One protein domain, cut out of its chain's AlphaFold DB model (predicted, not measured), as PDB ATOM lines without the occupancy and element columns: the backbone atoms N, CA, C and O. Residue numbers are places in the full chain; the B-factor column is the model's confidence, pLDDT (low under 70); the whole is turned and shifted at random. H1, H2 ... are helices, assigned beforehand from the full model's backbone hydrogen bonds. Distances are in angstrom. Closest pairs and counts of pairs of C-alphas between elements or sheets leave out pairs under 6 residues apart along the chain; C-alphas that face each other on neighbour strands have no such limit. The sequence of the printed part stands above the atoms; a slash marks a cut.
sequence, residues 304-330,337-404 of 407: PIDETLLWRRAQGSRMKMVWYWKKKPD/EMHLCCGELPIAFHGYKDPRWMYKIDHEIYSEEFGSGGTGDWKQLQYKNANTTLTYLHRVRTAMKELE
ATOM      1  N   PRO A 304     231.071 251.789 233.098       94.69
ATOM      2  CA  PRO A 304     232.340 252.371 232.691       94.69
ATOM      3  C   PRO A 304     232.254 252.868 231.251       94.69
ATOM      4  O   PRO A 304     231.751 252.166 230.371       94.69
ATOM      5  N   ILE A 305     232.739 254.085 231.003       93.69
ATOM      6  CA  ILE A 305     232.579 254.734 229.696       93.69
ATOM      7  C   ILE A 305     233.197 253.918 228.549       93.69
ATOM      8  O   ILE A 305     232.657 253.876 227.446       93.69
ATOM      9  N   ASP A 306     234.278 253.190 228.831       92.56
ATOM     10  CA  ASP A 306     234.973 252.330 227.877       92.56
ATOM     11  C   ASP A 306     234.191 251.061 227.506       92.56
ATOM     12  O   ASP A 306     234.446 250.433 226.480       92.56
ATOM     13  N   GLU A 307     233.167 250.714 228.276       89.00
ATOM     14  CA  GLU A 307     232.208 249.674 227.915       89.00
ATOM     15  C   GLU A 307     230.942 250.263 227.300       89.00
ATOM     16  O   GLU A 307     230.462 249.765 226.277       89.00
ATOM     17  N   THR A 308     230.402 251.326 227.899       87.88
ATOM     18  CA  THR A 308     229.113 251.906 227.503       87.88
ATOM     19  C   THR A 308     229.138 252.480 226.087       87.88
ATOM     20  O   THR A 308     228.156 252.320 225.364       87.88
ATOM     21  N   LEU A 309     230.271 253.027 225.630       87.25
ATOM     22  CA  LEU A 309     230.450 253.491 224.242       87.25
ATOM     23  C   LEU A 309     230.312 252.378 223.186       87.25
ATOM     24  O   LEU A 309     230.191 252.661 221.995       87.25
ATOM     25  N   LEU A 310     230.363 251.104 223.589       82.88
ATOM     26  CA  LEU A 310     230.213 249.956 222.690       82.88
ATOM     27  C   LEU A 310     228.809 249.343 222.726       82.88
ATOM     28  O   LEU A 310     228.537 248.396 221.980       82.88
ATOM     29  N   TRP A 311     227.919 249.822 223.598       80.81
ATOM     30  CA  TRP A 311     226.589 249.243 223.745       80.81
ATOM     31  C   TRP A 311     225.725 249.567 222.530       80.81
ATOM     32  O   TRP A 311     225.427 250.718 222.241       80.81
ATOM     33  N   ARG A 312     225.256 248.527 221.839       73.31
ATOM     34  CA  ARG A 312     224.351 248.662 220.691       73.31
ATOM     35  C   ARG A 312     222.985 248.090 221.017       73.31
ATOM     36  O   ARG A 312     222.875 247.077 221.718       73.31
ATOM     37  N   ARG A 313     221.946 248.703 220.464       70.38
ATOM     38  CA  ARG A 313     220.598 248.145 220.473       70.38
ATOM     39  C   ARG A 313     220.529 247.150 219.313       70.38
ATOM     40  O   ARG A 313     220.299 247.501 218.170       70.38
ATOM     41  N   ALA A 314     220.854 245.890 219.584       60.81
ATOM     42  CA  ALA A 314     220.836 244.852 218.558       60.81
ATOM     43  C   ALA A 314     219.553 244.019 218.645       60.81
ATOM     44  O   ALA A 314     219.247 243.457 219.702       60.81
ATOM     45  N   GLN A 315     218.861 243.828 217.519       51.16
ATOM     46  CA  GLN A 315     217.931 242.709 217.391       51.16
ATOM     47  C   GLN A 315     218.741 241.402 217.342       51.16
ATOM     48  O   GLN A 315     219.451 241.123 216.381       51.16
ATOM     49  N   GLY A 316     218.678 240.600 218.409       49.47
ATOM     50  CA  GLY A 316     219.165 239.213 218.401       49.47
ATOM     51  C   GLY A 316     220.656 238.959 218.683       49.47
ATOM     52  O   GLY A 316     221.066 237.800 218.620       49.47
ATOM     53  N   SER A 317     221.478 239.952 219.049       44.06
ATOM     54  CA  SER A 317     222.885 239.688 219.421       44.06
ATOM     55  C   SER A 317     223.044 239.233 220.887       44.06
ATOM     56  O   SER A 317     222.250 239.560 221.772       44.06
ATOM     57  N   ARG A 318     224.081 238.424 221.155       42.69
ATOM     58  CA  ARG A 318     224.376 237.803 222.465       42.69
ATOM     59  C   ARG A 318     224.929 238.769 223.531       42.69
ATOM     60  O   ARG A 318     225.041 238.359 224.682       42.69
ATOM     61  N   MET A 319     225.231 240.028 223.200       51.62
ATOM     62  CA  MET A 319     225.665 241.056 224.165       51.62
ATOM     63  C   MET A 319     224.439 241.738 224.791       51.62
ATOM     64  O   MET A 319     224.056 242.853 224.445       51.62
ATOM     65  N   LYS A 320     223.737 241.009 225.664       52.78
ATOM     66  CA  LYS A 320     222.402 241.372 226.155       52.78
ATOM     67  C   LYS A 320     222.429 242.387 227.310       52.78
ATOM     68  O   LYS A 320     222.167 242.019 228.448       52.78
ATOM     69  N   MET A 321     222.541 243.679 227.003       68.31
ATOM     70  CA  MET A 321     221.978 244.749 227.854       68.31
ATOM     71  C   MET A 321     220.491 244.972 227.520       68.31
ATOM     72  O   MET A 321     220.016 246.090 227.363       68.31
ATOM     73  N   VAL A 322     219.726 243.883 227.361       73.88
ATOM     74  CA  VAL A 322     218.310 243.928 226.933       73.88
ATOM     75  C   VAL A 322     217.463 244.737 227.907       73.88
ATOM     76  O   VAL A 322     216.553 245.449 227.492       73.88
ATOM     77  N   TRP A 323     217.770 244.640 229.201       82.19
ATOM     78  CA  TRP A 323     217.097 245.430 230.219       82.19
ATOM     79  C   TRP A 323     217.342 246.927 230.003       82.19
ATOM     80  O   TRP A 323     216.396 247.690 230.105       82.19
ATOM     81  N   TYR A 324     218.553 247.348 229.632       83.75
ATOM     82  CA  TYR A 324     218.891 248.761 229.448       83.75
ATOM     83  C   TYR A 324     218.040 249.405 228.353       83.75
ATOM     84  O   TYR A 324     217.505 250.493 228.535       83.75
ATOM     85  N   TRP A 325     217.859 248.695 227.237       81.00
ATOM     86  CA  TRP A 325     217.102 249.180 226.081       81.00
ATOM     87  C   TRP A 325     215.586 249.011 226.212       81.00
ATOM     88  O   TRP A 325     214.824 249.643 225.482       81.00
ATOM     89  N   LYS A 326     215.117 248.152 227.120       83.69
ATOM     90  CA  LYS A 326     213.695 247.834 227.263       83.69
ATOM     91  C   LYS A 326     212.884 249.100 227.562       83.69
ATOM     92  O   LYS A 326     213.089 249.729 228.594       83.69
ATOM     93  N   LYS A 327     211.913 249.402 226.688       84.12
ATOM     94  CA  LYS A 327     211.006 250.569 226.751       84.12
ATOM     95  C   LYS A 327     211.684 251.937 226.613       84.12
ATOM     96  O   LYS A 327     210.991 252.943 226.735       84.12
ATOM     97  N   LYS A 328     212.995 252.001 226.354       82.75
ATOM     98  CA  LYS A 328     213.626 253.274 225.999       82.75
ATOM     99  C   LYS A 328     213.059 253.738 224.652       82.75
ATOM    100  O   LYS A 328     213.023 252.917 223.734       82.75
ATOM    101  N   PRO A 329     212.618 255.001 224.527       77.50
ATOM    102  CA  PRO A 329     212.179 255.548 223.255       77.50
ATOM    103  C   PRO A 329     213.248 255.373 222.171       77.50
ATOM    104  O   PRO A 329     214.452 255.347 222.448       77.50
ATOM    105  N   ASP A 330     212.792 255.211 220.939       72.81
ATOM    106  CA  ASP A 330     213.623 255.330 219.751       72.81
ATOM    107  C   ASP A 330     213.512 256.781 219.273       72.81
ATOM    108  O   ASP A 330     212.455 257.197 218.800       72.81
ATOM    109  N   GLU A 337     221.162 252.014 215.374       50.81
ATOM    110  CA  GLU A 337     220.875 252.137 216.808       50.81
ATOM    111  C   GLU A 337     222.053 251.770 217.748       50.81
ATOM    112  O   GLU A 337     222.193 250.667 218.289       50.81
ATOM    113  N   MET A 338     222.857 252.767 218.074       53.25
ATOM    114  CA  MET A 338     223.021 253.184 219.465       53.25
ATOM    115  C   MET A 338     222.353 254.552 219.469       53.25
ATOM    116  O   MET A 338     222.781 255.388 218.680       53.25
ATOM    117  N   HIS A 339     221.323 254.836 220.268       52.00
ATOM    118  CA  HIS A 339     220.952 256.251 220.435       52.00
ATOM    119  C   HIS A 339     222.006 256.869 221.352       52.00
ATOM    120  O   HIS A 339     221.846 256.944 222.564       52.00
ATOM    121  N   LEU A 340     223.165 257.072 220.718       60.47
ATOM    122  CA  LEU A 340     224.211 258.036 220.952       60.47
ATOM    123  C   LEU A 340     224.532 258.268 222.426       60.47
ATOM    124  O   LEU A 340     224.664 259.402 222.863       60.47
ATOM    125  N   CYS A 341     224.779 257.195 223.189       67.12
ATOM    126  CA  CYS A 341     225.752 257.402 224.246       67.12
ATOM    127  C   CYS A 341     227.083 257.750 223.545       67.12
ATOM    128  O   CYS A 341     227.534 257.012 222.673       67.12
ATOM    129  N   CYS A 342     227.711 258.870 223.845       85.81
ATOM    130  CA  CYS A 342     227.357 259.780 224.925       85.81
ATOM    131  C   CYS A 342     227.445 261.220 224.432       85.81
ATOM    132  O   CYS A 342     228.218 261.513 223.511       85.81
ATOM    133  N   GLY A 343     226.613 262.087 225.015       91.69
ATOM    134  CA  GLY A 343     226.654 263.515 224.720       91.69
ATOM    135  C   GLY A 343     228.009 264.103 225.111       91.69
ATOM    136  O   GLY A 343     228.743 263.537 225.924       91.69
ATOM    137  N   GLU A 344     228.366 265.236 224.517       95.00
ATOM    138  CA  GLU A 344     229.709 265.815 224.674       95.00
ATOM    139  C   GLU A 344     229.928 266.496 226.034       95.00
ATOM    140  O   GLU A 344     231.060 266.805 226.393       95.00
ATOM    141  N   LEU A 345     228.864 266.657 226.825       97.31
ATOM    142  CA  LEU A 345     228.892 267.204 228.183       97.31
ATOM    143  C   LEU A 345     228.376 266.173 229.198       97.31
ATOM    144  O   LEU A 345     227.311 266.357 229.794       97.31
ATOM    145  N   PRO A 346     229.097 265.057 229.399       97.75
ATOM    146  CA  PRO A 346     228.687 264.025 230.339       97.75
ATOM    147  C   PRO A 346     228.600 264.594 231.754       97.75
ATOM    148  O   PRO A 346     229.442 265.382 232.168       97.75
ATOM    149  N   ILE A 347     227.610 264.151 232.515       98.44
ATOM    150  CA  ILE A 347     227.382 264.533 233.909       98.44
ATOM    151  C   ILE A 347     227.957 263.491 234.864       98.44
ATOM    152  O   ILE A 347     228.480 263.857 235.915       98.44
ATOM    153  N   ALA A 348     227.900 262.202 234.520       98.44
ATOM    154  CA  ALA A 348     228.472 261.155 235.361       98.44
ATOM    155  C   ALA A 348     228.854 259.890 234.585       98.44
ATOM    156  O   ALA A 348     228.184 259.507 233.623       98.44
ATOM    157  N   PHE A 349     229.895 259.206 235.062       98.00
ATOM    158  CA  PHE A 349     230.301 257.875 234.610       98.00
ATOM    159  C   PHE A 349     230.371 256.908 235.795       98.00
ATOM    160  O   PHE A 349     231.076 257.174 236.766       98.00
ATOM    161  N   HIS A 350     229.669 255.782 235.717       97.50
ATOM    162  CA  HIS A 350     229.578 254.816 236.813       97.50
ATOM    163  C   HIS A 350     230.566 253.642 236.694       97.50
ATOM    164  O   HIS A 350     231.135 253.392 235.635       97.50
ATOM    165  N   GLY A 351     230.686 252.851 237.762       96.12
ATOM    166  CA  GLY A 351     231.269 251.509 237.731       96.12
ATOM    167  C   GLY A 351     232.783 251.444 237.934       96.12
ATOM    168  O   GLY A 351     233.398 250.416 237.636       96.12
ATOM    169  N   TYR A 352     233.404 252.497 238.463       96.12
ATOM    170  CA  TYR A 352     234.842 252.566 238.726       96.12
ATOM    171  C   TYR A 352     235.194 252.065 240.126       96.12
ATOM    172  O   TYR A 352     235.598 252.824 241.006       96.12
ATOM    173  N   LYS A 353     235.061 250.750 240.325       94.00
ATOM    174  CA  LYS A 353     235.360 250.085 241.609       94.00
ATOM    175  C   LYS A 353     236.816 250.235 242.055       94.00
ATOM    176  O   LYS A 353     237.097 250.177 243.246       94.00
ATOM    177  N   ASP A 354     237.732 250.384 241.100       94.75
ATOM    178  CA  ASP A 354     239.116 250.763 241.370       94.75
ATOM    179  C   ASP A 354     239.231 252.297 241.311       94.75
ATOM    180  O   ASP A 354     239.133 252.869 240.218       94.75
ATOM    181  N   PRO A 355     239.461 252.976 242.447       94.62
ATOM    182  CA  PRO A 355     239.455 254.435 242.511       94.62
ATOM    183  C   PRO A 355     240.592 255.089 241.717       94.62
ATOM    184  O   PRO A 355     240.529 256.284 241.429       94.62
ATOM    185  N   ARG A 356     241.605 254.323 241.281       94.94
ATOM    186  CA  ARG A 356     242.643 254.820 240.363       94.94
ATOM    187  C   ARG A 356     242.062 255.351 239.052       94.94
ATOM    188  O   ARG A 356     242.629 256.269 238.461       94.94
ATOM    189  N   TRP A 357     240.915 254.826 238.624       96.56
ATOM    190  CA  TRP A 357     240.214 255.323 237.445       96.56
ATOM    191  C   TRP A 357     239.741 256.765 237.583       96.56
ATOM    192  O   TRP A 357     239.723 257.472 236.580       96.56
ATOM    193  N   MET A 358     239.419 257.230 238.794       96.69
ATOM    194  CA  MET A 358     239.011 258.621 238.989       96.69
ATOM    195  C   MET A 358     240.147 259.576 238.617       96.69
ATOM    196  O   MET A 358     239.927 260.526 237.877       96.69
ATOM    197  N   TYR A 359     241.379 259.275 239.038       96.62
ATOM    198  CA  TYR A 359     242.560 260.058 238.658       96.62
ATOM    199  C   TYR A 359     242.831 260.001 237.156       96.62
ATOM    200  O   TYR A 359     243.140 261.020 236.546       96.62
ATOM    201  N   LYS A 360     242.683 258.817 236.548       96.12
ATOM    202  CA  LYS A 360     242.852 258.643 235.103       96.12
ATOM    203  C   LYS A 360     241.860 259.515 234.325       96.12
ATOM    204  O   LYS A 360     242.281 260.240 233.437       96.12
ATOM    205  N   ILE A 361     240.577 259.497 234.687       97.06
ATOM    206  CA  ILE A 361     239.539 260.318 234.041       97.06
ATOM    207  C   ILE A 361     239.795 261.814 234.267       97.06
ATOM    208  O   ILE A 361     239.716 262.589 233.315       97.06
ATOM    209  N   ASP A 362     240.140 262.216 235.496       96.81
ATOM    210  CA  ASP A 362     240.439 263.618 235.818       96.81
ATOM    211  C   ASP A 362     241.644 264.115 234.997       96.81
ATOM    212  O   ASP A 362     241.607 265.198 234.419       96.81
ATOM    213  N   HIS A 363     242.669 263.282 234.807       95.44
ATOM    214  CA  HIS A 363     243.792 263.601 233.930       95.44
ATOM    215  C   HIS A 363     243.380 263.762 232.456       95.44
ATOM    216  O   HIS A 363     243.724 264.767 231.834       95.44
ATOM    217  N   GLU A 364     242.630 262.813 231.884       96.25
ATOM    218  CA  GLU A 364     242.242 262.878 230.462       96.25
ATOM    219  C   GLU A 364     241.403 264.130 230.138       96.25
ATOM    220  O   GLU A 364     241.537 264.710 229.055       96.25
ATOM    221  N   ILE A 365     240.569 264.589 231.079       96.94
ATOM    222  CA  ILE A 365     239.683 265.746 230.885       96.94
ATOM    223  C   ILE A 365     240.334 267.068 231.312       96.94
ATOM    224  O   ILE A 365     240.257 268.058 230.579       96.94
ATOM    225  N   TYR A 366     241.029 267.104 232.450       95.75
ATOM    226  CA  TYR A 366     241.529 268.339 233.070       95.75
ATOM    227  C   TYR A 366     243.050 268.512 232.981       95.75
ATOM    228  O   TYR A 366     243.546 269.588 233.291       95.75
ATOM    229  N   SER A 367     243.803 267.515 232.492       92.44
ATOM    230  CA  SER A 367     245.281 267.523 232.467       92.44
ATOM    231  C   SER A 367     245.889 267.692 233.861       92.44
ATOM    232  O   SER A 367     247.010 268.175 234.006       92.44
ATOM    233  N   GLU A 368     245.147 267.300 234.890       87.38
ATOM    234  CA  GLU A 368     245.608 267.317 236.270       87.38
ATOM    235  C   GLU A 368     246.678 266.242 236.471       87.38
ATOM    236  O   GLU A 368     246.588 265.125 235.948       87.38
ATOM    237  N   GLU A 369     247.723 266.591 237.215       87.62
ATOM    238  CA  GLU A 369     248.812 265.684 237.561       87.62
ATOM    239  C   GLU A 369     248.735 265.352 239.046       87.62
ATOM    240  O   GLU A 369     248.708 266.229 239.909       87.62
ATOM    241  N   PHE A 370     248.739 264.059 239.344       84.50
ATOM    242  CA  PHE A 370     248.663 263.552 240.705       84.50
ATOM    243  C   PHE A 370     250.021 262.976 241.109       84.50
ATOM    244  O   PHE A 370     250.611 262.174 240.381       84.50
ATOM    245  N   GLY A 371     250.538 263.416 242.259       68.19
ATOM    246  CA  GLY A 371     251.827 262.959 242.781       68.19
ATOM    247  C   GLY A 371     251.817 261.481 243.185       68.19
ATOM    248  O   GLY A 371     250.776 260.906 243.472       68.19
ATOM    249  N   SER A 372     253.000 260.874 243.297       56.38
ATOM    250  CA  SER A 372     253.194 259.455 243.652       56.38
ATOM    251  C   SER A 372     252.821 259.082 245.099       56.38
ATOM    252  O   SER A 372     252.969 257.929 245.499       56.38
ATOM    253  N   GLY A 373     252.381 260.047 245.912       50.06
ATOM    254  CA  GLY A 373     252.146 259.920 247.354       50.06
ATOM    255  C   GLY A 373     250.826 259.239 247.714       50.06
ATOM    256  O   GLY A 373     250.004 259.838 248.397       50.06
ATOM    257  N   GLY A 374     250.621 258.002 247.254       51.97
ATOM    258  CA  GLY A 374     249.463 257.169 247.613       51.97
ATOM    259  C   GLY A 374     248.491 256.880 246.469       51.97
ATOM    260  O   GLY A 374     247.620 256.025 246.610       51.97
ATOM    261  N   THR A 375     248.659 257.515 245.308       59.38
ATOM    262  CA  THR A 375     247.959 257.098 244.092       59.38
ATOM    263  C   THR A 375     248.727 255.916 243.501       59.38
ATOM    264  O   THR A 375     249.838 256.098 242.999       59.38
ATOM    265  N   GLY A 376     248.179 254.698 243.566       62.56
ATOM    266  CA  GLY A 376     248.708 253.584 242.765       62.56
ATOM    267  C   GLY A 376     248.815 253.992 241.290       62.56
ATOM    268  O   GLY A 376     248.216 254.990 240.899       62.56
ATOM    269  N   ASP A 377     249.567 253.250 240.474       83.56
ATOM    270  CA  ASP A 377     249.907 253.671 239.106       83.56
ATOM    271  C   ASP A 377     248.672 253.782 238.182       83.56
ATOM    272  O   ASP A 377     248.321 252.868 237.438       83.56
ATOM    273  N   TRP A 378     247.963 254.907 238.270       89.88
ATOM    274  CA  TRP A 378     246.781 255.219 237.476       89.88
ATOM    275  C   TRP A 378     247.159 255.479 236.016       89.88
ATOM    276  O   TRP A 378     246.330 255.297 235.127       89.88
ATOM    277  N   LYS A 379     248.422 255.849 235.755       89.81
ATOM    278  CA  LYS A 379     248.970 256.035 234.405       89.81
ATOM    279  C   LYS A 379     249.077 254.704 233.659       89.81
ATOM    280  O   LYS A 379     248.911 254.689 232.442       89.81
ATOM    281  N   GLN A 380     249.284 253.599 234.377       91.06
ATOM    282  CA  GLN A 380     249.280 252.247 233.810       91.06
ATOM    283  C   GLN A 380     247.883 251.716 233.450       91.06
ATOM    284  O   GLN A 380     247.791 250.686 232.778       91.06
ATOM    285  N   LEU A 381     246.794 252.371 233.871       94.00
ATOM    286  CA  LEU A 381     245.447 251.913 233.529       94.00
ATOM    287  C   LEU A 381     245.176 252.057 232.029       94.00
ATOM    288  O   LEU A 381     245.438 253.098 231.422       94.00
ATOM    289  N   GLN A 382     244.599 251.007 231.445       95.19
ATOM    290  CA  GLN A 382     244.249 250.946 230.030       95.19
ATOM    291  C   GLN A 382     242.749 250.733 229.862       95.19
ATOM    292  O   GLN A 382     242.182 249.791 230.414       95.19
ATOM    293  N   TYR A 383     242.117 251.602 229.077       95.25
ATOM    294  CA  TYR A 383     240.727 251.433 228.660       95.25
ATOM    295  C   TYR A 383     240.588 250.205 227.758       95.25
ATOM    296  O   TYR A 383     241.420 249.991 226.870       95.25
ATOM    297  N   LYS A 384     239.503 249.439 227.916       91.44
ATOM    298  CA  LYS A 384     239.250 248.224 227.116       91.44
ATOM    299  C   LYS A 384     239.193 248.496 225.608       91.44
ATOM    300  O   LYS A 384     239.576 247.650 224.805       91.44
ATOM    301  N   ASN A 385     238.748 249.687 225.219       89.38
ATOM    302  CA  ASN A 385     238.630 250.177 223.842       89.38
ATOM    303  C   ASN A 385     239.298 251.558 223.691       89.38
ATOM    304  O   ASN A 385     238.680 252.522 223.231       89.38
ATOM    305  N   ALA A 386     240.571 251.653 224.085       94.94
ATOM    306  CA  ALA A 386     241.310 252.911 224.214       94.94
ATOM    307  C   ALA A 386     241.113 253.917 223.071       94.94
ATOM    308  O   ALA A 386     240.857 255.080 223.353       94.94
ATOM    309  N   ASN A 387     241.158 253.498 221.802       94.50
ATOM    310  CA  ASN A 387     240.984 254.430 220.683       94.50
ATOM    311  C   ASN A 387     239.610 255.130 220.701       94.50
ATOM    312  O   ASN A 387     239.529 256.352 220.595       94.50
ATOM    313  N   THR A 388     238.529 254.367 220.881       92.50
ATOM    314  CA  THR A 388     237.160 254.902 220.947       92.50
ATOM    315  C   THR A 388     236.982 255.796 222.167       92.50
ATOM    316  O   THR A 388     236.466 256.905 222.045       92.50
ATOM    317  N   THR A 389     237.459 255.343 223.325       95.06
ATOM    318  CA  THR A 389     237.304 256.081 224.582       95.06
ATOM    319  C   THR A 389     238.106 257.371 224.599       95.06
ATOM    320  O   THR A 389     237.549 258.415 224.912       95.06
ATOM    321  N   LEU A 390     239.377 257.349 224.195       96.50
ATOM    322  CA  LEU A 390     240.206 258.556 224.151       96.50
ATOM    323  C   LEU A 390     239.701 259.555 223.104       96.50
ATOM    324  O   LEU A 390     239.706 260.754 223.362       96.50
ATOM    325  N   THR A 391     239.191 259.081 221.961       95.94
ATOM    326  CA  THR A 391     238.539 259.957 220.970       95.94
ATOM    327  C   THR A 391     237.306 260.641 221.562       95.94
ATOM    328  O   THR A 391     237.105 261.838 221.365       95.94
ATOM    329  N   TYR A 392     236.486 259.901 222.310       95.88
ATOM    330  CA  TYR A 392     235.322 260.458 222.994       95.88
ATOM    331  C   TYR A 392     235.719 261.457 224.092       95.88
ATOM    332  O   TYR A 392     235.222 262.578 224.096       95.88
ATOM    333  N   LEU A 393     236.658 261.106 224.976       97.12
ATOM    334  CA  LEU A 393     237.123 262.005 226.039       97.12
ATOM    335  C   LEU A 393     237.784 263.270 225.472       97.12
ATOM    336  O   LEU A 393     237.624 264.346 226.040       97.12
ATOM    337  N   HIS A 394     238.459 263.173 224.321       96.81
ATOM    338  CA  HIS A 394     238.967 264.341 223.608       96.81
ATOM    339  C   HIS A 394     237.835 265.269 223.151       96.81
ATOM    340  O   HIS A 394     237.922 266.470 223.388       96.81
ATOM    341  N   ARG A 395     236.757 264.731 222.560       96.62
ATOM    342  CA  ARG A 395     235.564 265.522 222.204       96.62
ATOM    343  C   ARG A 395     234.945 266.199 223.423       96.62
ATOM    344  O   ARG A 395     234.686 267.393 223.364       96.62
ATOM    345  N   VAL A 396     234.793 265.467 224.530       97.62
ATOM    346  CA  VAL A 396     234.279 266.014 225.797       97.62
ATOM    347  C   VAL A 396     235.130 267.189 226.271       97.62
ATOM    348  O   VAL A 396     234.620 268.280 226.507       97.62
ATOM    349  N   ARG A 397     236.451 266.998 226.356       97.62
ATOM    350  CA  ARG A 397     237.389 268.060 226.732       97.62
ATOM    351  C   ARG A 397     237.282 269.273 225.803       97.62
ATOM    352  O   ARG A 397     237.328 270.400 226.289       97.62
ATOM    353  N   THR A 398     237.177 269.058 224.494       97.50
ATOM    354  CA  THR A 398     237.051 270.144 223.513       97.50
ATOM    355  C   THR A 398     235.756 270.925 223.724       97.50
ATOM    356  O   THR A 398     235.828 272.137 223.901       97.50
ATOM    357  N   ALA A 399     234.610 270.248 223.832       97.38
ATOM    358  CA  ALA A 399     233.318 270.888 224.086       97.38
ATOM    359  C   ALA A 399     233.316 271.685 225.404       97.38
ATOM    360  O   ALA A 399     232.884 272.837 225.450       97.38
ATOM    361  N   MET A 400     233.881 271.116 226.474       97.38
ATOM    362  CA  MET A 400     234.011 271.810 227.759       97.38
ATOM    363  C   MET A 400     234.909 273.058 227.671       97.38
ATOM    364  O   MET A 400     234.630 274.047 228.347       97.38
ATOM    365  N   LYS A 401     235.970 273.046 226.849       96.62
ATOM    366  CA  LYS A 401     236.826 274.226 226.612       96.62
ATOM    367  C   LYS A 401     236.126 275.291 225.772       96.62
ATOM    368  O   LYS A 401     236.243 276.471 226.086       96.62
ATOM    369  N   GLU A 402     235.396 274.893 224.733       96.81
ATOM    370  CA  GLU A 402     234.635 275.811 223.873       96.81
ATOM    371  C   GLU A 402     233.556 276.570 224.654       96.81
ATOM    372  O   GLU A 402     233.323 277.751 224.401       96.81
ATOM    373  N   LEU A 403     232.954 275.918 225.650       95.31
ATOM    374  CA  LEU A 403     231.990 276.521 226.574       95.31
ATOM    375  C   LEU A 403     232.635 277.206 227.789       95.31
ATOM    376  O   LEU A 403     231.922 277.684 228.673       95.31
ATOM    377  N   GLU A 404     233.969 277.252 227.850       94.56
ATOM    378  CA  GLU A 404     234.742 277.799 228.973       94.56
ATOM    379  C   GLU A 404     234.366 277.196 230.343       94.56
ATOM    380  O   GLU A 404     234.432 277.871 231.374       94.56
TER     381      GLU A 404
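This is residues 304 to 330 and 337 to 404 of the 407 residues of an uncharacterized protein of Thalassiosira oceanica (UniProt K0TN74). The model has little regular structure: two helices, H3 and H4, pack on each other at a steep tilt, short H1 packs on residues 386 to 389 of H4, and long loops reach both ends of the length, one end also holding short H2. The printed part has 95 residues with four named helices, H1 to H4 in order, and no named strand; it is all helix, with 36 residues in named elements. It is loose, radius of gyration of the C-alphas 15.4 A, and spans 48 by 31 by 21 A.

H1, residues 305 to 308, touches H4, residues 386 to 402, through residues 386 to 389 of H4 alone; the closest C-alphas, of Asp 306 and Thr 389, are 5.5 A apart. H2, residues 322 to 325, touches no helix. H3, residues 356 to 366, touches residues 390 to 397 of H4 alone, closest at the C-alphas of Ile 365 and Arg 397, 5.3 A, the same way at a steep tilt of 46 degrees. Every O i to N i+4 pair is within hydrogen-bond range in H3 and H4; H1 and H2 are too short for one.

H1 begins at C-alpha 305 (232.579, 254.734, 229.696). H3 is 15.4 A long, and H4, 23.9 A, ends at C-alpha 402 (234.635, 275.811, 223.873).

The farthest C-alphas, Gln 315 and Gly 373, are 48.6 A apart. Residues 331 to 336 are not printed, a gap of 8.5 A between C-alphas 330 and 337. The links H1 to H2 and H3 to H4 are long. pLDDT is under 70 in residues 314 to 321, 337 to 341 and 371 to 376.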